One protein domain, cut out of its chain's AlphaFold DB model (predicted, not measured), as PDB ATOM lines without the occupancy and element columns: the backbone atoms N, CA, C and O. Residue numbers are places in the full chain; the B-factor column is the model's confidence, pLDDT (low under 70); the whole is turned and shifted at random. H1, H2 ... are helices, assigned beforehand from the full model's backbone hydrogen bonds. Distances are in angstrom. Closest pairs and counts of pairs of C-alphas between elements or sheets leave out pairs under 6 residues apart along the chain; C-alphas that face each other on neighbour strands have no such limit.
ATOM      1  N   LEU A 286      45.410 -15.658  19.873       86.25
ATOM      2  CA  LEU A 286      45.527 -14.203  19.777       86.25
ATOM      3  C   LEU A 286      44.416 -13.476  20.545       86.25
ATOM      4  O   LEU A 286      44.455 -12.255  20.646       86.25
ATOM      5  N   GLY A 287      43.429 -14.193  21.093       82.00
ATOM      6  CA  GLY A 287      42.314 -13.589  21.828       82.00
ATOM      7  C   GLY A 287      41.456 -12.678  20.949       82.00
ATOM      8  O   GLY A 287      40.988 -11.641  21.410       82.00
ATOM      9  N   LEU A 288      41.309 -13.037  19.674       85.38
ATOM     10  CA  LEU A 288      40.503 -12.301  18.708       85.38
ATOM     11  C   LEU A 288      39.031 -12.738  18.800       85.38
ATOM     12  O   LEU A 288      38.749 -13.877  19.191       85.38
ATOM     13  N   PRO A 289      38.084 -11.864  18.441       83.31
ATOM     14  CA  PRO A 289      36.674 -12.217  18.430       83.31
ATOM     15  C   PRO A 289      36.299 -13.030  17.177       83.31
ATOM     16  O   PRO A 289      37.052 -13.098  16.197       83.31
ATOM     17  N   LEU A 290      35.160 -13.727  17.237       83.38
ATOM     18  CA  LEU A 290      34.783 -14.760  16.261       83.38
ATOM     19  C   LEU A 290      34.493 -14.181  14.870       83.38
ATOM     20  O   LEU A 290      34.645 -14.866  13.864       83.38
ATOM     21  N   GLU A 291      34.123 -12.914  14.782       82.69
ATOM     22  CA  GLU A 291      33.813 -12.227  13.535       82.69
ATOM     23  C   GLU A 291      35.042 -12.196  12.611       82.69
ATOM     24  O   GLU A 291      34.908 -12.363  11.394       82.69
ATOM     25  N   ILE A 292      36.253 -12.132  13.183       86.81
ATOM     26  CA  ILE A 292      37.513 -12.228  12.433       86.81
ATOM     27  C   ILE A 292      37.626 -13.573  11.701       86.81
ATOM     28  O   ILE A 292      38.126 -13.610  10.580       86.81
ATOM     29  N   TYR A 293      37.080 -14.663  12.253       89.94
ATOM     30  CA  TYR A 293      37.032 -15.966  11.572       89.94
ATOM     31  C   TYR A 293      36.294 -15.860  10.237       89.94
ATOM     32  O   TYR A 293      36.774 -16.318   9.195       89.94
ATOM     33  N   THR A 294      35.118 -15.232  10.264       89.81
ATOM     34  CA  THR A 294      34.276 -15.076   9.076       89.81
ATOM     35  C   THR A 294      34.908 -14.124   8.065       89.81
ATOM     36  O   THR A 294      34.947 -14.447   6.875       89.81
ATOM     37  N   ALA A 295      35.502 -13.022   8.536       87.44
ATOM     38  CA  ALA A 295      36.203 -12.053   7.702       87.44
ATOM     39  C   ALA A 295      37.417 -12.679   6.999       87.44
ATOM     40  O   ALA A 295      37.572 -12.541   5.787       87.44
ATOM     41  N   THR A 296      38.245 -13.440   7.720       91.44
ATOM     42  CA  THR A 296      39.398 -14.142   7.138       91.44
ATOM     43  C   THR A 296      38.965 -15.187   6.111       91.44
ATOM     44  O   THR A 296      39.567 -15.277   5.039       91.44
ATOM     45  N   LYS A 297      37.898 -15.952   6.384       90.56
ATOM     46  CA  LYS A 297      37.356 -16.930   5.426       90.56
ATOM     47  C   LYS A 297      36.835 -16.253   4.158       90.56
ATOM     48  O   LYS A 297      37.063 -16.762   3.060       90.56
ATOM     49  N   TRP A 298      36.172 -15.108   4.305       89.06
ATOM     50  CA  TRP A 298      35.699 -14.307   3.180       89.06
ATOM     51  C   TRP A 298      36.866 -13.765   2.343       89.06
ATOM     52  O   TRP A 298      36.893 -13.995   1.134       89.06
ATOM     53  N   LEU A 299      37.880 -13.158   2.975       87.88
ATOM     54  CA  LEU A 299      39.082 -12.655   2.293       87.88
ATOM     55  C   LEU A 299      39.831 -13.763   1.544       87.88
ATOM     56  O   LEU A 299      40.226 -13.577   0.393       87.88
ATOM     57  N   ALA A 300      39.988 -14.935   2.165       90.12
ATOM     58  CA  ALA A 300      40.618 -16.087   1.527       90.12
ATOM     59  C   ALA A 300      39.865 -16.533   0.260       90.12
ATOM     60  O   ALA A 300      40.498 -16.928  -0.721       90.12
ATOM     61  N   GLY A 301      38.528 -16.455   0.283       87.81
ATOM     62  CA  GLY A 301      37.666 -16.755  -0.858       87.81
ATOM     63  C   GLY A 301      37.804 -15.745  -1.998       87.81
ATOM     64  O   GLY A 301      37.955 -16.158  -3.142       87.81
ATOM     65  N   GLN A 302      37.825 -14.443  -1.693       86.69
ATOM     66  CA  GLN A 302      37.968 -13.381  -2.705       86.69
ATOM     67  C   GLN A 302      39.338 -13.399  -3.397       86.69
ATOM     68  O   GLN A 302      39.445 -13.164  -4.599       86.69
ATOM     69  N   LEU A 303      40.395 -13.718  -2.646       84.56
ATOM     70  CA  LEU A 303      41.763 -13.780  -3.166       84.56
ATOM     71  C   LEU A 303      42.116 -15.138  -3.801       84.56
ATOM     72  O   LEU A 303      43.238 -15.302  -4.276       84.56
ATOM     73  N   PHE A 304      41.189 -16.106  -3.810       83.62
ATOM     74  CA  PHE A 304      41.390 -17.468  -4.328       83.62
ATOM     75  C   PHE A 304      42.676 -18.140  -3.808       83.62
ATOM     76  O   PHE A 304      43.399 -18.818  -4.544       83.62
ATOM     77  N   ILE A 305      42.992 -17.949  -2.523       83.31
ATOM     78  CA  ILE A 305      44.250 -18.436  -1.944       83.31
ATOM     79  C   ILE A 305      44.171 -19.945  -1.702       83.31
ATOM     80  O   ILE A 305      43.379 -20.438  -0.898       83.31
ATOM     81  N   THR A 306      45.067 -20.685  -2.354       80.81
ATOM     82  CA  THR A 306      45.296 -22.107  -2.084       80.81
ATOM     83  C   THR A 306      46.302 -22.251  -0.941       80.81
ATOM     84  O   THR A 306      47.469 -21.874  -1.089       80.81
ATOM     85  N   PHE A 307      45.880 -22.810   0.195       85.25
ATOM     86  CA  PHE A 307      46.746 -23.075   1.357       85.25
ATOM     87  C   PHE A 307      47.566 -24.368   1.198       85.25
ATOM     88  O   PHE A 307      47.681 -25.193   2.104       85.25
ATOM     89  N   GLU A 308      48.107 -24.558   0.002       85.81
ATOM     90  CA  GLU A 308      48.973 -25.676  -0.348       85.81
ATOM     91  C   GLU A 308      50.435 -25.284  -0.162       85.81
ATOM     92  O   GLU A 308      50.829 -24.128  -0.364       85.81
ATOM     93  N   TRP A 309      51.254 -26.268   0.192       82.62
ATOM     94  CA  TRP A 309      52.697 -26.095   0.201       82.62
ATOM     95  C   TRP A 309      53.211 -25.946  -1.240       82.62
ATOM     96  O   TRP A 309      52.814 -26.719  -2.113       82.62
ATOM     97  N   PRO A 310      54.078 -24.958  -1.528       71.50
ATOM     98  CA  PRO A 310      54.505 -24.682  -2.896       71.50
ATOM     99  C   PRO A 310      55.334 -25.842  -3.476       71.50
ATOM    100  O   PRO A 310      56.414 -26.145  -2.966       71.50
ATOM    101  N   SER A 311      54.855 -26.445  -4.571       63.97
ATOM    102  CA  SER A 311      55.595 -27.417  -5.388       63.97
ATOM    103  C   SER A 311      56.508 -26.724  -6.416       63.97
ATOM    104  O   SER A 311      56.334 -25.543  -6.740       63.97
ATOM    105  N   LEU A 312      57.513 -27.452  -6.923       57.56
ATOM    106  CA  LEU A 312      58.568 -26.932  -7.810       57.56
ATOM    107  C   LEU A 312      58.026 -26.245  -9.081       57.56
ATOM    108  O   LEU A 312      58.641 -25.296  -9.567       57.56
ATOM    109  N   TRP A 324      54.869 -19.306   3.183       85.12
ATOM    110  CA  TRP A 324      54.351 -20.506   3.849       85.12
ATOM    111  C   TRP A 324      52.816 -20.485   3.890       85.12
ATOM    112  O   TRP A 324      52.245 -19.410   4.091       85.12
ATOM    113  N   PRO A 325      52.117 -21.624   3.728       89.06
ATOM    114  CA  PRO A 325      50.655 -21.643   3.785       89.06
ATOM    115  C   PRO A 325      50.134 -21.194   5.161       89.06
ATOM    116  O   PRO A 325      49.188 -20.409   5.219       89.06
ATOM    117  N   ASP A 326      50.815 -21.583   6.243       89.38
ATOM    118  CA  ASP A 326      50.478 -21.168   7.612       89.38
ATOM    119  C   ASP A 326      50.685 -19.658   7.812       89.38
ATOM    120  O   ASP A 326      49.827 -18.968   8.367       89.38
ATOM    121  N   ALA A 327      51.785 -19.113   7.276       90.81
ATOM    122  CA  ALA A 327      52.067 -17.679   7.321       90.81
ATOM    123  C   ALA A 327      51.074 -16.863   6.484       90.81
ATOM    124  O   ALA A 327      50.685 -15.777   6.903       90.81
ATOM    125  N   LYS A 328      50.613 -17.381   5.335       90.75
ATOM    126  CA  LYS A 328      49.545 -16.747   4.542       90.75
ATOM    127  C   LYS A 328      48.237 -16.692   5.318       90.75
ATOM    128  O   LYS A 328      47.583 -15.655   5.315       90.75
ATOM    129  N   LEU A 329      47.860 -17.784   5.988       92.56
ATOM    130  CA  LEU A 329      46.648 -17.822   6.805       92.56
ATOM    131  C   LEU A 329      46.714 -16.788   7.933       92.56
ATOM    132  O   LEU A 329      45.789 -15.996   8.084       92.56
ATOM    133  N   MET A 330      47.831 -16.733   8.659       92.62
ATOM    134  CA  MET A 330      48.046 -15.735   9.709       92.62
ATOM    135  C   MET A 330      48.080 -14.301   9.164       92.62
ATOM    136  O   MET A 330      47.517 -13.390   9.764       92.62
ATOM    137  N   ALA A 331      48.695 -14.083   8.003       92.12
ATOM    138  CA  ALA A 331      48.713 -12.776   7.362       92.12
ATOM    139  C   ALA A 331      47.297 -12.309   6.983       92.12
ATOM    140  O   ALA A 331      46.966 -11.151   7.219       92.12
ATOM    141  N   LEU A 332      46.419 -13.200   6.507       91.88
ATOM    142  CA  LEU A 332      45.006 -12.872   6.278       91.88
ATOM    143  C   LEU A 332      44.255 -12.537   7.574       91.88
ATOM    144  O   LEU A 332      43.373 -11.680   7.550       91.88
ATOM    145  N   VAL A 333      44.594 -13.176   8.699       92.44
ATOM    146  CA  VAL A 333      44.061 -12.796  10.020       92.44
ATOM    147  C   VAL A 333      44.499 -11.377  10.374       92.44
ATOM    148  O   VAL A 333      43.663 -10.551  10.725       92.44
ATOM    149  N   ILE A 334      45.784 -11.054  10.215       91.06
ATOM    150  CA  ILE A 334      46.309  -9.708  10.485       91.06
ATOM    151  C   ILE A 334      45.628  -8.668   9.589       91.06
ATOM    152  O   ILE A 334      45.224  -7.619  10.082       91.06
ATOM    153  N   ILE A 335      45.443  -8.957   8.299       88.62
ATOM    154  CA  ILE A 335      44.743  -8.069   7.360       88.62
ATOM    155  C   ILE A 335      43.279  -7.885   7.769       88.62
ATOM    156  O   ILE A 335      42.792  -6.756   7.792       88.62
ATOM    157  N   ALA A 336      42.586  -8.957   8.164       88.75
ATOM    158  CA  ALA A 336      41.217  -8.868   8.670       88.75
ATOM    159  C   ALA A 336      41.132  -7.974   9.918       88.75
ATOM    160  O   ALA A 336      40.249  -7.125  10.001       88.75
ATOM    161  N   VAL A 337      42.078  -8.100  10.853       86.81
ATOM    162  CA  VAL A 337      42.170  -7.244  12.049       86.81
ATOM    163  C   VAL A 337      42.495  -5.792  11.665       86.81
ATOM    164  O   VAL A 337      41.880  -4.871  12.201       86.81
ATOM    165  N   LYS A 338      43.400  -5.561  10.701       85.31
ATOM    166  CA  LYS A 338      43.708  -4.216  10.181       85.31
ATOM    167  C   LYS A 338      42.463  -3.538   9.608       85.31
ATOM    168  O   LYS A 338      42.181  -2.401   9.974       85.31
ATOM    169  N   LEU A 339      41.712  -4.252   8.767       79.31
ATOM    170  CA  LEU A 339      40.482  -3.762   8.137       79.31
ATOM    171  C   LEU A 339      39.357  -3.529   9.151       79.31
ATOM    172  O   LEU A 339      38.631  -2.545   9.037       79.31
ATOM    173  N   SER A 340      39.227  -4.420  10.137       77.50
ATOM    174  CA  SER A 340      38.121  -4.392  11.101       77.50
ATOM    175  C   SER A 340      38.307  -3.357  12.201       77.50
ATOM    176  O   SER A 340      37.309  -2.890  12.722       77.50
ATOM    177  N   TYR A 341      39.543  -2.994  12.560       75.81
ATOM    178  CA  TYR A 341      39.804  -2.088  13.688       75.81
ATOM    179  C   TYR A 341      40.565  -0.807  13.337       75.81
ATOM    180  O   TYR A 341      40.859  -0.010  14.226       75.81
ATOM    181  N   GLY A 342      40.916  -0.591  12.069       71.06
ATOM    182  CA  GLY A 342      41.613   0.627  11.656       71.06
ATOM    183  C   GLY A 342      43.034   0.760  12.198       71.06
ATOM    184  O   GLY A 342      43.503   1.862  12.483       71.06
ATOM    185  N   LEU A 343      43.758  -0.361  12.310       72.38
ATOM    186  CA  LEU A 343      45.189  -0.384  12.662       72.38
ATOM    187  C   LEU A 343      46.107   0.151  11.543       72.38
ATOM    188  O   LEU A 343      47.321  -0.033  11.579       72.38
ATOM    189  N   ASP A 344      45.540   0.806  10.538       64.94
ATOM    190  CA  ASP A 344      46.202   1.419   9.393       64.94
ATOM    191  C   ASP A 344      46.188   2.953   9.441       64.94
ATOM    192  O   ASP A 344      46.362   3.617   8.425       64.94
ATOM    193  N   ARG A 345      46.027   3.522  10.647       66.62
ATOM    194  CA  ARG A 345      45.941   4.972  10.924       66.62
ATOM    195  C   ARG A 345      44.697   5.653  10.326       66.62
ATOM    196  O   ARG A 345      44.515   6.848  10.545       66.62
ATOM    197  N   VAL A 346      43.815   4.902   9.662       66.75
ATOM    198  CA  VAL A 346      42.520   5.374   9.157       66.75
ATOM    199  C   VAL A 346      41.431   5.019  10.165       66.75
ATOM    200  O   VAL A 346      41.131   3.848  10.404       66.75
ATOM    201  N   LYS A 347      40.812   6.042  10.764       66.00
ATOM    202  CA  LYS A 347      39.653   5.855  11.645       66.00
ATOM    203  C   LYS A 347      38.416   5.580  10.793       66.00
ATOM    204  O   LYS A 347      38.060   6.401   9.953       66.00
ATOM    205  N   ARG A 348      37.752   4.450  11.032       69.88
ATOM    206  CA  ARG A 348      36.512   4.055  10.348       69.88
ATOM    207  C   ARG A 348      35.355   4.045  11.337       69.88
ATOM    208  O   ARG A 348      35.570   3.771  12.518       69.88
ATOM    209  N   LYS A 349      34.147   4.361  10.869       60.34
ATOM    210  CA  LYS A 349      32.932   4.377  11.698       60.34
ATOM    211  C   LYS A 349      32.013   3.206  11.299       60.34
ATOM    212  O   LYS A 349      31.849   2.988  10.099       60.34
ATOM    213  N   PRO A 350      31.445   2.446  12.256       60.50
ATOM    214  CA  PRO A 350      30.367   1.503  11.957       60.50
ATOM    215  C   PRO A 350      29.100   2.269  11.558       60.50
ATOM    216  O   PRO A 350      28.803   3.302  12.160       60.50
ATOM    217  N   GLU A 351      28.342   1.762  10.586       52.44
ATOM    218  CA  GLU A 351      27.001   2.290  10.278       52.44
ATOM    219  C   GLU A 351      25.922   1.565  11.091       52.44
ATOM    220  O   GLU A 351      24.909   2.160  11.460       52.44
ATOM    221  N   GLN A 352      26.141   0.280  11.389       55.56
ATOM    222  CA  GLN A 352      25.189  -0.572  12.102       55.56
ATOM    223  C   GLN A 352      25.807  -1.157  13.373       55.56
ATOM    224  O   GLN A 352      26.992  -1.474  13.422       55.56
ATOM    225  N   ASN A 353      24.980  -1.384  14.398       53.16
ATOM    226  CA  ASN A 353      25.406  -2.007  15.662       53.16
ATOM    227  C   ASN A 353      25.837  -3.487  15.497       53.16
ATOM    228  O   ASN A 353      26.289  -4.120  16.443       53.16
ATOM    229  N   THR A 354      25.665  -4.040  14.291       54.62
ATOM    230  CA  THR A 354      26.094  -5.375  13.850       54.62
ATOM    231  C   THR A 354      27.423  -5.370  13.086       54.62
ATOM    232  O   THR A 354      27.907  -6.440  12.723       54.62
ATOM    233  N   ASP A 355      28.003  -4.200  12.792       58.94
ATOM    234  CA  ASP A 355      29.304  -4.115  12.123       58.94
ATOM    235  C   ASP A 355      30.434  -4.556  13.062       58.94
ATOM    236  O   ASP A 355      30.438  -4.229  14.246       58.94
ATOM    237  N   LEU A 356      31.464  -5.206  12.505       56.88
ATOM    238  CA  LEU A 356      32.684  -5.619  13.226       56.88
ATOM    239  C   LEU A 356      33.353  -4.480  14.025       56.88
ATOM    240  O   LEU A 356      34.019  -4.733  15.027       56.88
ATOM    241  N   LEU A 357      33.177  -3.232  13.583       54.47
ATOM    242  CA  LEU A 357      33.687  -2.029  14.249       54.47
ATOM    243  C   LEU A 357      32.937  -1.672  15.547       54.47
ATOM    244  O   LEU A 357      33.463  -0.890  16.340       54.47
ATOM    245  N   ALA A 358      31.721  -2.191  15.763       54.22
ATOM    246  CA  ALA A 358      30.933  -1.942  16.974       54.22
ATOM    247  C   ALA A 358      31.531  -2.655  18.202       54.22
ATOM    248  O   ALA A 358      31.455  -2.149  19.323       54.22
ATOM    249  N   THR A 359      32.194  -3.793  17.985       61.81
ATOM    250  CA  THR A 359      32.904  -4.575  19.004       61.81
ATOM    251  C   THR A 359      34.329  -4.044  19.163       61.81
ATOM    252  O   THR A 359      35.263  -4.587  18.579       61.81
ATOM    253  N   GLN A 360      34.547  -2.965  19.920       64.69
ATOM    254  CA  GLN A 360      35.914  -2.462  20.113       64.69
ATOM    255  C   GLN A 360      36.782  -3.446  20.907       64.69
ATOM    256  O   GLN A 360      36.403  -3.937  21.968       64.69
ATOM    257  N   LEU A 361      38.000  -3.687  20.417       70.62
ATOM    258  CA  LEU A 361      39.008  -4.460  21.135       70.62
ATOM    259  C   LEU A 361      39.708  -3.548  22.163       70.62
ATOM    260  O   LEU A 361      40.358  -2.578  21.760       70.62
ATOM    261  N   PRO A 362      39.627  -3.818  23.483       75.31
ATOM    262  CA  PRO A 362      40.302  -3.001  24.489       75.31
ATOM    263  C   PRO A 362      41.828  -3.173  24.406       75.31
ATOM    264  O   PRO A 362      42.410  -4.025  25.082       75.31
ATOM    265  N   TRP A 363      42.493  -2.339  23.595       77.06
ATOM    266  CA  TRP A 363      43.913  -2.480  23.236       77.06
ATOM    267  C   TRP A 363      44.876  -2.653  24.410       77.06
ATOM    268  O   TRP A 363      45.675  -3.579  24.341       77.06
ATOM    269  N   PRO A 364      44.832  -1.858  25.500       80.06
ATOM    270  CA  PRO A 364      45.819  -1.999  26.574       80.06
ATOM    271  C   PRO A 364      45.721  -3.351  27.292       80.06
ATOM    272  O   PRO A 364      46.725  -3.931  27.702       80.06
ATOM    273  N   LYS A 365      44.500  -3.882  27.429       79.25
ATOM    274  CA  LYS A 365      44.259  -5.195  28.041       79.25
ATOM    275  C   LYS A 365      44.595  -6.326  27.085       79.25
ATOM    276  O   LYS A 365      45.172  -7.322  27.504       79.25
ATOM    277  N   TRP A 366      44.257  -6.157  25.813       82.00
ATOM    278  CA  TRP A 366      44.583  -7.127  24.783       82.00
ATOM    279  C   TRP A 366      46.090  -7.220  24.536       82.00
ATOM    280  O   TRP A 366      46.629  -8.314  24.457       82.00
ATOM    281  N   GLU A 367      46.804  -6.099  24.541       81.12
ATOM    282  CA  GLU A 367      48.264  -6.076  24.501       81.12
ATOM    283  C   GLU A 367      48.871  -6.789  25.712       81.12
ATOM    284  O   GLU A 367      49.795  -7.588  25.554       81.12
ATOM    285  N   LYS A 368      48.331  -6.560  26.917       82.19
ATOM    286  CA  LYS A 368      48.742  -7.301  28.113       82.19
ATOM    287  C   LYS A 368      48.486  -8.806  27.962       82.19
ATOM    288  O   LYS A 368      49.383  -9.586  28.252       82.19
ATOM    289  N   PHE A 369      47.322  -9.204  27.447       82.12
ATOM    290  CA  PHE A 369      46.999 -10.604  27.160       82.12
ATOM    291  C   PHE A 369      47.966 -11.223  26.143       82.12
ATOM    292  O   PHE A 369      48.470 -12.321  26.365       82.12
ATOM    293  N   LEU A 370      48.275 -10.516  25.051       81.44
ATOM    294  CA  LEU A 370      49.236 -10.978  24.050       81.44
ATOM    295  C   LEU A 370      50.628 -11.153  24.655       81.44
ATOM    296  O   LEU A 370      51.267 -12.162  24.383       81.44
ATOM    297  N   ARG A 371      51.073 -10.213  25.498       79.50
ATOM    298  CA  ARG A 371      52.352 -10.300  26.216       79.50
ATOM    299  C   ARG A 371      52.376 -11.491  27.169       79.50
ATOM    300  O   ARG A 371      53.267 -12.320  27.065       79.50
ATOM    301  N   GLU A 372      51.363 -11.645  28.019       77.25
ATOM    302  CA  GLU A 372      51.253 -12.778  28.950       77.25
ATOM    303  C   GLU A 372      51.194 -14.130  28.222       77.25
ATOM    304  O   GLU A 372      51.848 -15.091  28.630       77.25
ATOM    305  N   GLY A 373      50.440 -14.202  27.124       70.44
ATOM    306  CA  GLY A 373      50.369 -15.385  26.274       70.44
ATOM    307  C   GLY A 373      51.699 -15.676  25.586       70.44
ATOM    308  O   GLY A 373      52.099 -16.833  25.491       70.44
ATOM    309  N   ASN A 374      52.415 -14.647  25.133       72.88
ATOM    310  CA  ASN A 374      53.731 -14.821  24.534       72.88
ATOM    311  C   ASN A 374      54.765 -15.297  25.556       72.88
ATOM    312  O   ASN A 374      55.571 -16.166  25.245       72.88
ATOM    313  N   ASP A 375      54.684 -14.799  26.786       66.88
ATOM    314  CA  ASP A 375      55.559 -15.187  27.893       66.88
ATOM    315  C   ASP A 375      55.323 -16.626  28.333       66.88
ATOM    316  O   ASP A 375      56.268 -17.335  28.673       66.88
ATOM    317  N   ALA A 376      54.064 -17.076  28.315       66.25
ATOM    318  CA  ALA A 376      53.720 -18.476  28.539       66.25
ATOM    319  C   ALA A 376      54.280 -19.392  27.437       66.25
ATOM    320  O   ALA A 376      54.577 -20.553  27.697       66.25
ATOM    321  N   ARG A 377      54.446 -18.862  26.221       63.38
ATOM    322  CA  ARG A 377      54.969 -19.580  25.053       63.38
ATOM    323  C   ARG A 377      56.464 -19.360  24.812       63.38
ATOM    324  O   ARG A 377      56.954 -19.793  23.776       63.38
ATOM    325  N   HIS A 378      57.172 -18.680  25.719       61.53
ATOM    326  CA  HIS A 378      58.589 -18.323  25.558       61.53
ATOM    327  C   HIS A 378      58.905 -17.564  24.249       61.53
ATOM    328  O   HIS A 378      59.984 -17.692  23.674       61.53
ATOM    329  N   GLY A 379      57.960 -16.757  23.760       57.78
ATOM    330  CA  GLY A 379      58.145 -15.944  22.563       57.78
ATOM    331  C   GLY A 379      59.066 -14.734  22.778       57.78
ATOM    332  O   GLY A 379      59.410 -14.345  23.891       57.78
ATOM    333  N   SER A 391      62.549 -15.000  28.034       43.69
ATOM    334  CA  SER A 391      62.673 -14.675  26.605       43.69
ATOM    335  C   SER A 391      63.968 -15.173  25.973       43.69
ATOM    336  O   SER A 391      64.107 -15.109  24.752       43.69
ATOM    337  N   LYS A 392      64.926 -15.648  26.772       50.88
ATOM    338  CA  LYS A 392      66.097 -16.356  26.259       50.88
ATOM    339  C   LYS A 392      65.913 -17.833  26.555       50.88
ATOM    340  O   LYS A 392      65.632 -18.185  27.697       50.88
ATOM    341  N   LEU A 393      66.038 -18.678  25.535       55.47
ATOM    342  CA  LEU A 393      66.021 -20.124  25.729       55.47
ATOM    343  C   LEU A 393      67.160 -20.514  26.666       55.47
ATOM    344  O   LEU A 393      68.246 -19.938  26.593       55.47
ATOM    345  N   GLN A 394      66.924 -21.507  27.521       63.56
ATOM    346  CA  GLN A 394      67.910 -21.958  28.512       63.56
ATOM    347  C   GLN A 394      69.220 -22.396  27.839       63.56
ATOM    348  O   GLN A 394      70.306 -22.159  28.355       63.56
ATOM    349  N   VAL A 395      69.117 -22.948  26.628       59.47
ATOM    350  CA  VAL A 395      70.249 -23.371  25.788       59.47
ATOM    351  C   VAL A 395      71.027 -22.198  25.182       59.47
ATOM    352  O   VAL A 395      72.199 -22.350  24.854       59.47
ATOM    353  N   ASP A 396      70.415 -21.018  25.072       62.59
ATOM    354  CA  ASP A 396      71.044 -19.829  24.491       62.59
ATOM    355  C   ASP A 396      71.658 -18.898  25.555       62.59
ATOM    356  O   ASP A 396      72.188 -17.836  25.213       62.59
ATOM    357  N   VAL A 397      71.597 -19.267  26.840       70.50
ATOM    358  CA  VAL A 397      72.238 -18.530  27.937       70.50
ATOM    359  C   VAL A 397      73.755 -18.492  27.724       70.50
ATOM    360  O   VAL A 397      74.407 -19.520  27.578       70.50
ATOM    361  N   GLN A 406      68.270 -12.633  37.891       81.75
ATOM    362  CA  GLN A 406      67.731 -12.547  39.250       81.75
ATOM    363  C   GLN A 406      67.622 -13.950  39.864       81.75
ATOM    364  O   GLN A 406      67.640 -14.947  39.142       81.75
ATOM    365  N   ASP A 407      67.424 -14.038  41.182       83.81
ATOM    366  CA  ASP A 407      67.330 -15.312  41.919       83.81
ATOM    367  C   ASP A 407      66.336 -16.302  41.283       83.81
ATOM    368  O   ASP A 407      66.645 -17.472  41.085       83.81
ATOM    369  N   LYS A 408      65.163 -15.815  40.858       80.88
ATOM    370  CA  LYS A 408      64.133 -16.645  40.204       80.88
ATOM    371  C   LYS A 408      64.559 -17.175  38.836       80.88
ATOM    372  O   LYS A 408      64.150 -18.269  38.455       80.88
ATOM    373  N   ASP A 409      65.335 -16.395  38.091       75.94
ATOM    374  CA  ASP A 409      65.846 -16.806  36.782       75.94
ATOM    375  C   ASP A 409      66.966 -17.831  36.946       75.94
ATOM    376  O   ASP A 409      67.060 -18.774  36.164       75.94
ATOM    377  N   MET A 410      67.779 -17.676  37.994       81.81
ATOM    378  CA  MET A 410      68.799 -18.651  38.361       81.81
ATOM    379  C   MET A 410      68.174 -19.978  38.786       81.81
ATOM    380  O   MET A 410      68.587 -21.013  38.270       81.81
ATOM    381  N   ASP A 411      67.150 -19.962  39.643       83.88
ATOM    382  CA  ASP A 411      66.423 -21.173  40.044       83.88
ATOM    383  C   ASP A 411      65.805 -21.886  38.836       83.88
ATOM    384  O   ASP A 411      65.952 -23.096  38.679       83.88
ATOM    385  N   TRP A 412      65.163 -21.130  37.940       80.12
ATOM    386  CA  TRP A 412      64.598 -21.659  36.698       80.12
ATOM    387  C   TRP A 412      65.662 -22.282  35.782       80.12
ATOM    388  O   TRP A 412      65.434 -23.340  35.187       80.12
ATOM    389  N   TYR A 413      66.830 -21.646  35.663       80.94
ATOM    390  CA  TYR A 413      67.939 -22.175  34.874       80.94
ATOM    391  C   TYR A 413      68.538 -23.438  35.506       80.94
ATOM    392  O   TYR A 413      68.854 -24.385  34.787       80.94
ATOM    393  N   LEU A 414      68.667 -23.485  36.835       83.81
ATOM    394  CA  LEU A 414      69.188 -24.641  37.566       83.81
ATOM    395  C   LEU A 414      68.225 -25.831  37.537       83.81
ATOM    396  O   LEU A 414      68.678 -26.952  37.337       83.81
ATOM    397  N   GLU A 415      66.916 -25.600  37.647       82.69
ATOM    398  CA  GLU A 415      65.888 -26.641  37.504       82.69
ATOM    399  C   GLU A 415      65.912 -27.252  36.098       82.69
ATOM    400  O   GLU A 415      65.883 -28.471  35.916       82.69
ATOM    401  N   TRP A 416      66.044 -26.404  35.076       78.00
ATOM    402  CA  TRP A 416      66.263 -26.877  33.717       78.00
ATOM    403  C   TRP A 416      67.579 -27.642  33.570       78.00
ATOM    404  O   TRP A 416      67.622 -28.680  32.902       78.00
ATOM    405  N   TYR A 417      68.656 -27.139  34.175       79.69
ATOM    406  CA  TYR A 417      69.960 -27.781  34.124       79.69
ATOM    407  C   TYR A 417      69.895 -29.174  34.751       79.69
ATOM    408  O   TYR A 417      70.374 -30.128  34.144       79.69
ATOM    409  N   GLU A 418      69.239 -29.307  35.902       79.31
ATOM    410  CA  GLU A 418      68.959 -30.586  36.544       79.31
ATOM    411  C   GLU A 418      68.192 -31.506  35.596       79.31
ATOM    412  O   GLU A 418      68.740 -32.524  35.187       79.31
ATOM    413  N   LYS A 419      67.014 -31.103  35.112       76.00
ATOM    414  CA  LYS A 419      66.198 -31.931  34.209       76.00
ATOM    415  C   LYS A 419      66.935 -32.378  32.938       76.00
ATOM    416  O   LYS A 419      66.703 -33.472  32.432       76.00
ATOM    417  N   THR A 420      67.799 -31.525  32.388       71.62
ATOM    418  CA  THR A 420      68.461 -31.774  31.097       71.62
ATOM    419  C   THR A 420      69.778 -32.539  31.256       71.62
ATOM    420  O   THR A 420      70.138 -33.365  30.415       71.62
ATOM    421  N   LYS A 478      45.649 -18.797  34.577       52.00
ATOM    422  CA  LYS A 478      45.797 -17.358  34.319       52.00
ATOM    423  C   LYS A 478      45.432 -16.953  32.887       52.00
ATOM    424  O   LYS A 478      44.716 -15.980  32.692       52.00
ATOM    425  N   THR A 479      45.866 -17.714  31.879       56.41
ATOM    426  CA  THR A 479      45.510 -17.441  30.473       56.41
ATOM    427  C   THR A 479      44.029 -17.684  30.179       56.41
ATOM    428  O   THR A 479      43.440 -16.955  29.384       56.41
ATOM    429  N   LYS A 480      43.395 -18.660  30.849       62.59
ATOM    430  CA  LYS A 480      41.947 -18.904  30.723       62.59
ATOM    431  C   LYS A 480      41.128 -17.788  31.364       62.59
ATOM    432  O   LYS A 480      40.147 -17.343  30.774       62.59
ATOM    433  N   GLU A 481      41.538 -17.320  32.539       62.44
ATOM    434  CA  GLU A 481      40.905 -16.196  33.233       62.44
ATOM    435  C   GLU A 481      41.061 -14.886  32.456       62.44
ATOM    436  O   GLU A 481      40.067 -14.204  32.219       62.44
ATOM    437  N   ALA A 482      42.271 -14.581  31.975       58.97
ATOM    438  CA  ALA A 482      42.528 -13.399  31.155       58.97
ATOM    439  C   ALA A 482      41.722 -13.428  29.847       58.97
ATOM    440  O   ALA A 482      41.143 -12.418  29.452       58.97
ATOM    441  N   LYS A 483      41.604 -14.601  29.209       65.62
ATOM    442  CA  LYS A 483      40.749 -14.790  28.031       65.62
ATOM    443  C   LYS A 483      39.272 -14.565  28.353       65.62
ATOM    444  O   LYS A 483      38.576 -13.931  27.567       65.62
ATOM    445  N   ARG A 484      38.793 -15.063  29.494       65.00
ATOM    446  CA  ARG A 484      37.401 -14.887  29.924       65.00
ATOM    447  C   ARG A 484      37.093 -13.423  30.251       65.00
ATOM    448  O   ARG A 484      36.047 -12.940  29.839       65.00
ATOM    449  N   ASP A 485      38.006 -12.700  30.905       63.16
ATOM    450  CA  ASP A 485      37.873 -11.247  31.129       63.16
ATOM    451  C   ASP A 485      37.856 -10.474  29.801       63.16
ATOM    452  O   ASP A 485      37.048  -9.565  29.615       63.16
ATOM    453  N   LEU A 486      38.691 -10.877  28.839       63.38
ATOM    454  CA  LEU A 486      38.747 -10.248  27.521       63.38
ATOM    455  C   LEU A 486      37.473 -10.507  26.701       63.38
ATOM    456  O   LEU A 486      36.915  -9.575  26.129       63.38
ATOM    457  N   GLN A 487      36.967 -11.743  26.703       66.75
ATOM    458  CA  GLN A 487      35.714 -12.115  26.037       66.75
ATOM    459  C   GLN A 487      34.494 -11.443  26.666       66.75
ATOM    460  O   GLN A 487      33.638 -10.950  25.941       66.75
ATOM    461  N   ASN A 488      34.430 -11.358  27.996       61.97
ATOM    462  CA  ASN A 488      33.322 -10.695  28.685       61.97
ATOM    463  C   ASN A 488      33.254  -9.190  28.371       61.97
ATOM    464  O   ASN A 488      32.172  -8.618  28.387       61.97
ATOM    465  N   ARG A 489      34.395  -8.552  28.075       55.34
ATOM    466  CA  ARG A 489      34.486  -7.109  27.790       55.34
ATOM    467  C   ARG A 489      34.416  -6.754  26.314       55.34
ATOM    468  O   ARG A 489      34.016  -5.648  25.994       55.34
ATOM    469  N   LEU A 490      34.739  -7.684  25.417       56.09
ATOM    470  CA  LEU A 490      34.396  -7.550  23.996       56.09
ATOM    471  C   LEU A 490      32.876  -7.406  23.792       56.09
ATOM    472  O   LEU A 490      32.444  -6.821  22.809       56.09
ATOM    473  N   VAL A 491      32.070  -7.906  24.733       50.97
ATOM    474  CA  VAL A 491      30.603  -7.791  24.729       50.97
ATOM    475  C   VAL A 491      30.113  -6.423  25.244       50.97
ATOM    476  O   VAL A 491      28.942  -6.096  25.051       50.97
ATOM    477  N   GLU A 492      30.975  -5.591  25.848       47.34
ATOM    478  CA  GLU A 492      30.634  -4.201  26.190       47.34
ATOM    479  C   GLU A 492      30.546  -3.382  24.889       47.34
ATOM    480  O   GLU A 492      31.512  -2.773  24.434       47.34
ATOM    481  N   LEU A 493      29.366  -3.414  24.260       43.03
ATOM    482  CA  LEU A 493      28.993  -2.526  23.164       43.03
ATOM    483  C   LEU A 493      29.231  -1.082  23.608       43.03
ATOM    484  O   LEU A 493      28.794  -0.680  24.689       43.03
ATOM    485  N   HIS A 494      29.896  -0.290  22.768       42.22
ATOM    486  CA  HIS A 494      29.975   1.146  23.005       42.22
ATOM    487  C   HIS A 494      28.549   1.705  22.950       42.22
ATOM    488  O   HIS A 494      27.923   1.712  21.889       42.22
ATOM    489  N   GLU A 495      28.032   2.188  24.083       37.03
ATOM    490  CA  GLU A 495      26.997   3.214  24.056       37.03
ATOM    491  C   GLU A 495      27.581   4.353  23.231       37.03
ATOM    492  O   GLU A 495      28.561   4.983  23.627       37.03
ATOM    493  N   THR A 496      27.034   4.554  22.036       35.88
ATOM    494  CA  THR A 496      27.428   5.613  21.121       35.88
ATOM    495  C   THR A 496      27.419   6.948  21.859       35.88
ATOM    496  O   THR A 496      26.397   7.627  21.924       35.88
ATOM    497  N   THR A 497      28.568   7.382  22.372       31.83
ATOM    498  CA  THR A 497      28.848   8.806  22.469       31.83
ATOM    499  C   THR A 497      28.989   9.274  21.034       31.83
ATOM    500  O   THR A 497      30.050   9.202  20.417       31.83
ATOM    501  N   ILE A 498      27.845   9.668  20.474       35.53
ATOM    502  CA  ILE A 498      27.722  10.436  19.245       35.53
ATOM    503  C   ILE A 498      28.486  11.741  19.501       35.53
ATOM    504  O   ILE A 498      27.916  12.753  19.890       35.53
ATOM    505  N   PHE A 499      29.810  11.715  19.366       36.00
ATOM    506  CA  PHE A 499      30.555  12.928  19.097       36.00
ATOM    507  C   PHE A 499      30.261  13.255  17.639       36.00
ATOM    508  O   PHE A 499      30.733  12.581  16.720       36.00
ATOM    509  N   GLU A 500      29.394  14.248  17.461       38.31
ATOM    510  CA  GLU A 500      29.064  14.901  16.199       38.31
ATOM    511  C   GLU A 500      30.322  15.517  15.556       38.31
ATOM    512  O   GLU A 500      30.489  16.732  15.493       38.31
ATOM    513  N   LEU A 521      54.941   1.161  11.247       75.25
ATOM    514  CA  LEU A 521      53.922   0.314  11.832       75.25
ATOM    515  C   LEU A 521      53.454   0.833  13.211       75.25
ATOM    516  O   LEU A 521      54.298   1.079  14.079       75.25
ATOM    517  N   PRO A 522      52.135   0.956  13.467       80.94
ATOM    518  CA  PRO A 522      51.624   1.292  14.798       80.94
ATOM    519  C   PRO A 522      52.102   0.301  15.865       80.94
ATOM    520  O   PRO A 522      52.249  -0.893  15.589       80.94
ATOM    521  N   SER A 523      52.315   0.771  17.097       80.19
ATOM    522  CA  SER A 523      52.830  -0.061  18.198       80.19
ATOM    523  C   SER A 523      51.958  -1.292  18.457       80.19
ATOM    524  O   SER A 523      52.480  -2.387  18.650       80.19
ATOM    525  N   GLN A 524      50.636  -1.144  18.358       82.19
ATOM    526  CA  GLN A 524      49.668  -2.230  18.524       82.19
ATOM    527  C   GLN A 524      49.852  -3.316  17.457       82.19
ATOM    528  O   GLN A 524      49.849  -4.509  17.761       82.19
ATOM    529  N   LEU A 525      50.064  -2.906  16.202       82.94
ATOM    530  CA  LEU A 525      50.273  -3.827  15.089       82.94
ATOM    531  C   LEU A 525      51.642  -4.516  15.186       82.94
ATOM    532  O   LEU A 525      51.742  -5.699  14.869       82.94
ATOM    533  N   ARG A 526      52.678  -3.834  15.699       85.56
ATOM    534  CA  ARG A 526      53.984  -4.459  15.990       85.56
ATOM    535  C   ARG A 526      53.866  -5.565  17.032       85.56
ATOM    536  O   ARG A 526      54.412  -6.646  16.823       85.56
ATOM    537  N   THR A 527      53.145  -5.302  18.120       85.44
ATOM    538  CA  THR A 527      52.872  -6.274  19.187       85.44
ATOM    539  C   THR A 527      52.131  -7.491  18.631       85.44
ATOM    540  O   THR A 527      52.573  -8.619  18.845       85.44
ATOM    541  N   LEU A 528      51.067  -7.276  17.849       88.12
ATOM    542  CA  LEU A 528      50.325  -8.356  17.193       88.12
ATOM    543  C   LEU A 528      51.211  -9.164  16.237       88.12
ATOM    544  O   LEU A 528      51.215 -10.388  16.295       88.12
ATOM    545  N   MET A 529      51.978  -8.498  15.369       88.31
ATOM    546  CA  MET A 529      52.854  -9.179  14.413       88.31
ATOM    547  C   MET A 529      53.959  -9.970  15.105       88.31
ATOM    548  O   MET A 529      54.313 -11.045  14.633       88.31
ATOM    549  N   GLN A 530      54.492  -9.470  16.220       87.81
ATOM    550  CA  GLN A 530      55.473 -10.208  17.007       87.81
ATOM    551  C   GLN A 530      54.845 -11.457  17.637       87.81
ATOM    552  O   GLN A 530      55.391 -12.543  17.471       87.81
ATOM    553  N   ALA A 531      53.678 -11.325  18.276       86.31
ATOM    554  CA  ALA A 531      52.957 -12.458  18.853       86.31
ATOM    555  C   ALA A 531      52.588 -13.505  17.784       86.31
ATOM    556  O   ALA A 531      52.780 -14.699  17.990       86.31
ATOM    557  N   ALA A 532      52.118 -13.064  16.616       89.94
ATOM    558  CA  ALA A 532      51.783 -13.931  15.490       89.94
ATOM    559  C   ALA A 532      53.015 -14.634  14.891       89.94
ATOM    560  O   ALA A 532      52.953 -15.817  14.560       89.94
ATOM    561  N   ALA A 533      54.148 -13.936  14.769       89.81
ATOM    562  CA  ALA A 533      55.402 -14.533  14.312       89.81
ATOM    563  C   ALA A 533      55.927 -15.569  15.317       89.81
ATOM    564  O   ALA A 533      56.400 -16.638  14.922       89.81
ATOM    565  N   ASP A 534      55.786 -15.279  16.613       85.88
ATOM    566  CA  ASP A 534      56.175 -16.195  17.675       85.88
ATOM    567  C   ASP A 534      55.316 -17.466  17.674       85.88
ATOM    568  O   ASP A 534      55.883 -18.556  17.756       85.88
ATOM    569  N   LEU A 535      53.999 -17.342  17.457       87.12
ATOM    570  CA  LEU A 535      53.076 -18.472  17.276       87.12
ATOM    571  C   LEU A 535      53.421 -19.363  16.081       87.12
ATOM    572  O   LEU A 535      53.152 -20.554  16.126       87.12
ATOM    573  N   LEU A 536      53.995 -18.818  15.007       88.12
ATOM    574  CA  LEU A 536      54.370 -19.585  13.811       88.12
ATOM    575  C   LEU A 536      55.795 -20.157  13.866       88.12
ATOM    576  O   LEU A 536      56.168 -20.951  12.998       88.12
ATOM    577  N   GLY A 537      56.616 -19.738  14.836       85.88
ATOM    578  CA  GLY A 537      58.048 -20.058  14.860       85.88
ATOM    579  C   GLY A 537      58.838 -19.393  13.722       85.88
ATOM    580  O   GLY A 537      59.792 -19.968  13.194       85.88
ATOM    581  N   ILE A 538      58.424 -18.191  13.312       88.25
ATOM    582  CA  ILE A 538      58.974 -17.421  12.183       88.25
ATOM    583  C   ILE A 538      59.525 -16.078  12.697       88.25
ATOM    584  O   ILE A 538      59.192 -15.633  13.796       88.25
ATOM    585  N   GLU A 539      60.413 -15.430  11.941       87.06
ATOM    586  CA  GLU A 539      60.858 -14.073  12.273       87.06
ATOM    587  C   GLU A 539      59.813 -13.012  11.889       87.06
ATOM    588  O   GLU A 539      59.160 -13.097  10.849       87.06
ATOM    589  N   ARG A 540      59.697 -11.937  12.682       87.06
ATOM    590  CA  ARG A 540      58.758 -10.832  12.403       87.06
ATOM    591  C   ARG A 540      58.931 -10.247  10.996       87.06
ATOM    592  O   ARG A 540      57.939  -9.931  10.344       87.06
ATOM    593  N   LYS A 541      60.177 -10.139  10.522       87.38
ATOM    594  CA  LYS A 541      60.510  -9.634   9.180       87.38
ATOM    595  C   LYS A 541      59.959 -10.531   8.074       87.38
ATOM    596  O   LYS A 541      59.389 -10.025   7.113       87.38
ATOM    597  N   GLU A 542      60.079 -11.846   8.231       86.69
ATOM    598  CA  GLU A 542      59.536 -12.815   7.274       86.69
ATOM    599  C   GLU A 542      58.003 -12.747   7.242       86.69
ATOM    600  O   GLU A 542      57.417 -12.695   6.164       86.69
ATOM    601  N   LEU A 543      57.343 -12.649   8.404       89.50
ATOM    602  CA  LEU A 543      55.885 -12.480   8.457       89.50
ATOM    603  C   LEU A 543      55.438 -11.159   7.810       89.50
ATOM    604  O   LEU A 543      54.450 -11.139   7.081       89.50
ATOM    605  N   MET A 544      56.178 -10.069   8.028       88.50
ATOM    606  CA  MET A 544      55.897  -8.773   7.408       88.50
ATOM    607  C   MET A 544      55.931  -8.848   5.887       88.50
ATOM    608  O   MET A 544      55.011  -8.352   5.251       88.50
ATOM    609  N   GLN A 545      56.928  -9.519   5.307       87.25
ATOM    610  CA  GLN A 545      57.012  -9.720   3.857       87.25
ATOM    611  C   GLN A 545      55.800 -10.481   3.300       87.25
ATOM    612  O   GLN A 545      55.322 -10.189   2.205       87.25
ATOM    613  N   VAL A 546      55.273 -11.455   4.048       88.19
ATOM    614  CA  VAL A 546      54.065 -12.184   3.634       88.19
ATOM    615  C   VAL A 546      52.829 -11.291   3.709       88.19
ATOM    616  O   VAL A 546      52.012 -11.311   2.790       88.19
ATOM    617  N   VAL A 547      52.701 -10.493   4.773       89.25
ATOM    618  CA  VAL A 547      51.600  -9.532   4.931       89.25
ATOM    619  C   VAL A 547      51.634  -8.487   3.819       89.25
ATOM    620  O   VAL A 547      50.611  -8.269   3.181       89.25
ATOM    621  N   THR A 548      52.794  -7.896   3.521       87.56
ATOM    622  CA  THR A 548      52.916  -6.887   2.458       87.56
ATOM    623  C   THR A 548      52.611  -7.465   1.080       87.56
ATOM    624  O   THR A 548      51.930  -6.822   0.284       87.56
ATOM    625  N   ALA A 549      53.036  -8.698   0.797       86.25
ATOM    626  CA  ALA A 549      52.700  -9.362  -0.458       86.25
ATOM    627  C   ALA A 549      51.187  -9.594  -0.613       86.25
ATOM    628  O   ALA A 549      50.637  -9.358  -1.691       86.25
ATOM    629  N   LEU A 550      50.501 -10.028   0.452       87.62
ATOM    630  CA  LEU A 550      49.046 -10.193   0.429       87.62
ATOM    631  C   LEU A 550      48.304  -8.852   0.386       87.62
ATOM    632  O   LEU A 550      47.286  -8.757  -0.294       87.62
ATOM    633  N   ASP A 551      48.835  -7.811   1.029       86.94
ATOM    634  CA  ASP A 551      48.303  -6.448   0.952       86.94
ATOM    635  C   ASP A 551      48.323  -5.916  -0.483       86.94
ATOM    636  O   ASP A 551      47.318  -5.395  -0.967       86.94
ATOM    637  N   VAL A 552      49.433  -6.112  -1.201       85.06
ATOM    638  CA  VAL A 552      49.545  -5.737  -2.619       85.06
ATOM    639  C   VAL A 552      48.556  -6.532  -3.475       85.06
ATOM    640  O   VAL A 552      47.897  -5.959  -4.345       85.06
ATOM    641  N   GLN A 553      48.402  -7.836  -3.223       85.75
ATOM    642  CA  GLN A 553      47.422  -8.661  -3.940       85.75
ATOM    643  C   GLN A 553      45.983  -8.199  -3.688       85.75
ATOM    644  O   GLN A 553      45.194  -8.116  -4.634       85.75
ATOM    645  N   LEU A 554      45.648  -7.859  -2.441       86.12
ATOM    646  CA  LEU A 554      44.341  -7.327  -2.069       86.12
ATOM    647  C   LEU A 554      44.079  -5.979  -2.739       86.12
ATOM    648  O   LEU A 554      43.022  -5.788  -3.337       86.12
ATOM    649  N   TYR A 555      45.055  -5.074  -2.716       84.19
ATOM    650  CA  TYR A 555      44.947  -3.774  -3.371       84.19
ATOM    651  C   TYR A 555      44.700  -3.915  -4.882       84.19
ATOM    652  O   TYR A 555      43.777  -3.313  -5.433       84.19
ATOM    653  N   GLN A 556      45.455  -4.790  -5.556       84.75
ATOM    654  CA  GLN A 556      45.251  -5.088  -6.977       84.75
ATOM    655  C   GLN A 556      43.885  -5.721  -7.269       84.75
ATOM    656  O   GLN A 556      43.330  -5.509  -8.350       84.75
ATOM    657  N   HIS A 557      43.355  -6.531  -6.351       85.56
ATOM    658  CA  HIS A 557      42.021  -7.109  -6.477       85.56
ATOM    659  C   HIS A 557      40.936  -6.027  -6.358       85.56
ATOM    660  O   HIS A 557      40.081  -5.936  -7.235       85.56
ATOM    661  N   ILE A 558      41.032  -5.138  -5.364       84.12
ATOM    662  CA  ILE A 558      40.103  -4.008  -5.182       84.12
ATOM    663  C   ILE A 558      40.086  -3.102  -6.422       84.12
ATOM    664  O   ILE A 558      39.017  -2.725  -6.902       84.12
ATOM    665  N   LEU A 559      41.257  -2.781  -6.984       84.25
ATOM    666  CA  LEU A 559      41.342  -1.980  -8.209       84.25
ATOM    667  C   LEU A 559      40.666  -2.661  -9.405       84.25
ATOM    668  O   LEU A 559      40.012  -1.984 -10.198       84.25
ATOM    669  N   ARG A 560      40.802  -3.986  -9.539       84.75
ATOM    670  CA  ARG A 560      40.127  -4.753 -10.595       84.75
ATOM    671  C   ARG A 560      38.609  -4.701 -10.445       84.75
ATOM    672  O   ARG A 560      37.940  -4.351 -11.411       84.75
ATOM    673  N   VAL A 561      38.093  -4.928  -9.237       84.88
ATOM    674  CA  VAL A 561      36.651  -4.846  -8.951       84.88
ATOM    675  C   VAL A 561      36.109  -3.449  -9.266       84.88
ATOM    676  O   VAL A 561      35.139  -3.320 -10.004       84.88
ATOM    677  N   ARG A 562      36.786  -2.378  -8.823       84.44
ATOM    678  CA  ARG A 562      36.372  -0.994  -9.134       84.44
ATOM    679  C   ARG A 562      36.353  -0.699 -10.636       84.44
ATOM    680  O   ARG A 562      35.480   0.027 -11.107       84.44
ATOM    681  N   ARG A 563      37.311  -1.230 -11.405       85.31
ATOM    682  CA  ARG A 563      37.328  -1.093 -12.874       85.31
ATOM    683  C   ARG A 563      36.166  -1.845 -13.519       85.31
ATOM    684  O   ARG A 563      35.543  -1.318 -14.436       85.31
ATOM    685  N   GLU A 564      35.849  -3.041 -13.032       85.88
ATOM    686  CA  GLU A 564      34.710  -3.828 -13.509       85.88
ATOM    687  C   GLU A 564      33.372  -3.154 -13.193       85.88
ATOM    688  O   GLU A 564      32.526  -3.067 -14.081       85.88
ATOM    689  N   GLU A 565      33.204  -2.592 -11.993       86.31
ATOM    690  CA  GLU A 565      32.025  -1.805 -11.613       86.31
ATOM    691  C   GLU A 565      31.863  -0.558 -12.488       86.31
ATOM    692  O   GLU A 565      30.762  -0.271 -12.960       86.31
ATOM    693  N   LYS A 566      32.952   0.182 -12.747       84.81
ATOM    694  CA  LYS A 566      32.934   1.323 -13.677       84.81
ATOM    695  C   LYS A 566      32.524   0.883 -15.084       84.81
ATOM    696  O   LYS A 566      31.661   1.516 -15.686       84.81
ATOM    697  N   ARG A 567      33.075  -0.233 -15.579       83.19
ATOM    698  CA  ARG A 567      32.721  -0.803 -16.889       83.19
ATOM    699  C   ARG A 567      31.251  -1.223 -16.952       83.19
ATOM    700  O   ARG A 567      30.586  -0.942 -17.943       83.19
ATOM    701  N   GLN A 568      30.728  -1.855 -15.901       81.88
ATOM    702  CA  GLN A 568      29.313  -2.226 -15.810       81.88
ATOM    703  C   GLN A 568      28.407  -0.991 -15.794       81.88
ATOM    704  O   GLN A 568      27.435  -0.959 -16.541       81.88
ATOM    705  N   LYS A 569      28.759   0.050 -15.028       82.44
ATOM    706  CA  LYS A 569      28.025   1.327 -15.012       82.44
ATOM    707  C   LYS A 569      27.994   1.980 -16.398       82.44
ATOM    708  O   LYS A 569      26.923   2.377 -16.850       82.44
ATOM    709  N   MET A 570      29.125   2.017 -17.106       74.88
ATOM    710  CA  MET A 570      29.192   2.524 -18.484       74.88
ATOM    711  C   MET A 570      28.329   1.701 -19.455       74.88
ATOM    712  O   MET A 570      27.617   2.278 -20.270       74.88
ATOM    713  N   MET A 571      28.312   0.368 -19.332       72.75
ATOM    714  CA  MET A 571      27.449  -0.500 -20.148       72.75
ATOM    715  C   MET A 571      25.954  -0.298 -19.856       72.75
ATOM    716  O   MET A 571      25.151  -0.278 -20.785       72.75
ATOM    717  N   THR A 572      25.563  -0.095 -18.594       71.19
ATOM    718  CA  THR A 572      24.160   0.176 -18.230       71.19
ATOM    719  C   THR A 572      23.683   1.562 -18.669       71.19
ATOM    720  O   THR A 572      22.539   1.707 -19.088       71.19
ATOM    721  N   VAL A 573      24.559   2.572 -18.632       61.91
ATOM    722  CA  VAL A 573      24.242   3.926 -19.115       61.91
ATOM    723  C   VAL A 573      24.195   3.956 -20.648       61.91
ATOM    724  O   VAL A 573      23.287   4.556 -21.215       61.91
ATOM    725  N   GLY A 574      25.094   3.235 -21.330       54.62
ATOM    726  CA  GLY A 574      25.068   3.081 -22.789       54.62
ATOM    727  C   GLY A 574      23.843   2.316 -23.311       54.62
ATOM    728  O   GLY A 574      23.294   2.684 -24.348       54.62
ATOM    729  N   GLY A 575      23.361   1.307 -22.572       52.19
ATOM    730  CA  GLY A 575      22.119   0.591 -22.894       52.19
ATOM    731  C   GLY A 575      20.860   1.451 -22.729       52.19
ATOM    732  O   GLY A 575      19.981   1.421 -23.584       52.19
ATOM    733  N   GLY A 576      20.807   2.298 -21.692       48.50
ATOM    734  CA  GLY A 576      19.697   3.239 -21.489       48.50
ATOM    735  C   GLY A 576      19.609   4.335 -22.558       48.50
ATOM    736  O   GLY A 576      18.514   4.791 -22.882       48.50
ATOM    737  N   ILE A 577      20.742   4.728 -23.153       50.25
ATOM    738  CA  ILE A 577      20.769   5.673 -24.279       50.25
ATOM    739  C   ILE A 577      20.291   4.989 -25.570       50.25
ATOM    740  O   ILE A 577      19.526   5.589 -26.320       50.25
ATOM    741  N   GLN A 578      20.656   3.726 -25.815       48.00
ATOM    742  CA  GLN A 578      20.182   2.988 -26.995       48.00
ATOM    743  C   GLN A 578      18.676   2.680 -26.939       48.00
ATOM    744  O   GLN A 578      18.004   2.810 -27.963       48.00
ATOM    745  N   ASP A 579      18.119   2.377 -25.763       46.97
ATOM    746  CA  ASP A 579      16.669   2.188 -25.604       46.97
ATOM    747  C   ASP A 579      15.886   3.515 -25.704       46.97
ATOM    748  O   ASP A 579      14.792   3.543 -26.269       46.97
ATOM    749  N   ALA A 580      16.455   4.644 -25.264       47.59
ATOM    750  CA  ALA A 580      15.843   5.967 -25.442       47.59
ATOM    751  C   ALA A 580      15.897   6.471 -26.902       47.59
ATOM    752  O   ALA A 580      14.978   7.157 -27.353       47.59
ATOM    753  N   VAL A 581      16.943   6.113 -27.657       50.69
ATOM    754  CA  VAL A 581      17.064   6.425 -29.094       50.69
ATOM    755  C   VAL A 581      16.127   5.550 -29.935       50.69
ATOM    756  O   VAL A 581      15.554   6.035 -30.912       50.69
ATOM    757  N   ARG A 582      15.883   4.298 -29.524       45.69
ATOM    758  CA  ARG A 582      14.964   3.377 -30.213       45.69
ATOM    759  C   ARG A 582      13.484   3.740 -30.046       45.69
ATOM    760  O   ARG A 582      12.696   3.442 -30.932       45.69
ATOM    761  N   ILE A 583      13.106   4.418 -28.958       49.06
ATOM    762  CA  ILE A 583      11.728   4.911 -28.746       49.06
ATOM    763  C   ILE A 583      11.460   6.219 -29.522       49.06
ATOM    764  O   ILE A 583      10.310   6.547 -29.795       49.06
TER     765      ILE A 583
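Overview. This is residues 286 to 312, 324 to 379, 391 to 397, 406 to 420, 478 to 500 and 521 to 583 of the 626 residues of the protein "Similar to RNA polymerase I-specific transcription initiation factor rrn7 acc. no. Q9UST5" of Pyronema omphalodes (strain CBS 100304) (UniProt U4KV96). One very long helix, H7, packs by its first part on a small loose body of helices and then sticks out as a straight arm, residues 559 to 583. In the body H2, H6, H3 and H5 stand side by side in a curved row, with H1 crossing H2 at one end of it; H4 lies off at the far end of the domain from the arm's tip and touches no helix. The printed part has 191 residues with seven named helices, H1 to H7 in chain order, and no named strand: all helix. It is loose, with a radius of gyration of the C-alphas of 23.0 A, and flat in outline, spanning 93 by 54 by 24 A.

Arrangement. H7, residues 540 to 583, touches H2, residues 325 to 341, with residues 543 to 551 alone, at a steep tilt of 63 degrees; the closest C-alphas, of Ala 331 and Val 547, are 5.0 A apart. With residues 540 to 544 alone it touches H6, residues 523 to 536, only just about perpendicular at 70.2 degrees; the closest C-alphas, of Ala 533 and Arg 540, are 5.3 A apart. H2 and H6 are the hub, touching three helices each. They touch each other at a shallow tilt of 23 degrees, opposite ways, closest at the C-alphas of Met 330 and Ala 532, 7.1 A. H1, residues 291 to 302, touches H2 at a steep tilt of 62 degrees, closest at the C-alphas of Thr 296 and Val 333, 5.6 A. H3, residues 363 to 376, touches H6 at a shallow tilt of 28 degrees, the same way, closest at the C-alphas of Asn 374 and Ala 531, 6.2 A. H5, residues 478 to 490, touches H3 at a shallow tilt of 21 degrees, opposite ways, closest at the C-alphas of Phe 369 and Ala 482, 6.6 A. H4, residues 407 to 420, touches no helix. The helix packing is part aligned, part crossed. In H1 to H7 every O i to N i+4 pair is within hydrogen-bond range.

Along the chain. H7 measures 64.4 A, from C-alpha 540 at (58.758, -10.832, 12.403) to C-alpha 583 at (11.728, 4.911, -28.746). H2 measures 24.5 A, H6 20.1 A, H4 19.7 A, H3 19.5 A, H5 18.2 A and H1 16.8 A; H1 begins at C-alpha 291, (33.813, -12.227, 13.535).

Size, cuts and confidence. The two C-alphas farthest apart, of Glu 418 and Ile 583, are 93.8 A apart. Five cuts leave C-alpha gaps of 14.0 A from 312 to 324, 6.2 A from 379 to 391, 13.6 A from 397 to 406, 27.1 A from 420 to 478 and 29.2 A from 500 to 521. The link H2 to H3, 21 residues, is long; H6 to H7 is tight. Mean pLDDT of the printed part is 74.2; 64 residues are under 70, among them 344 to 360, 478 to 500 and 573 to 583.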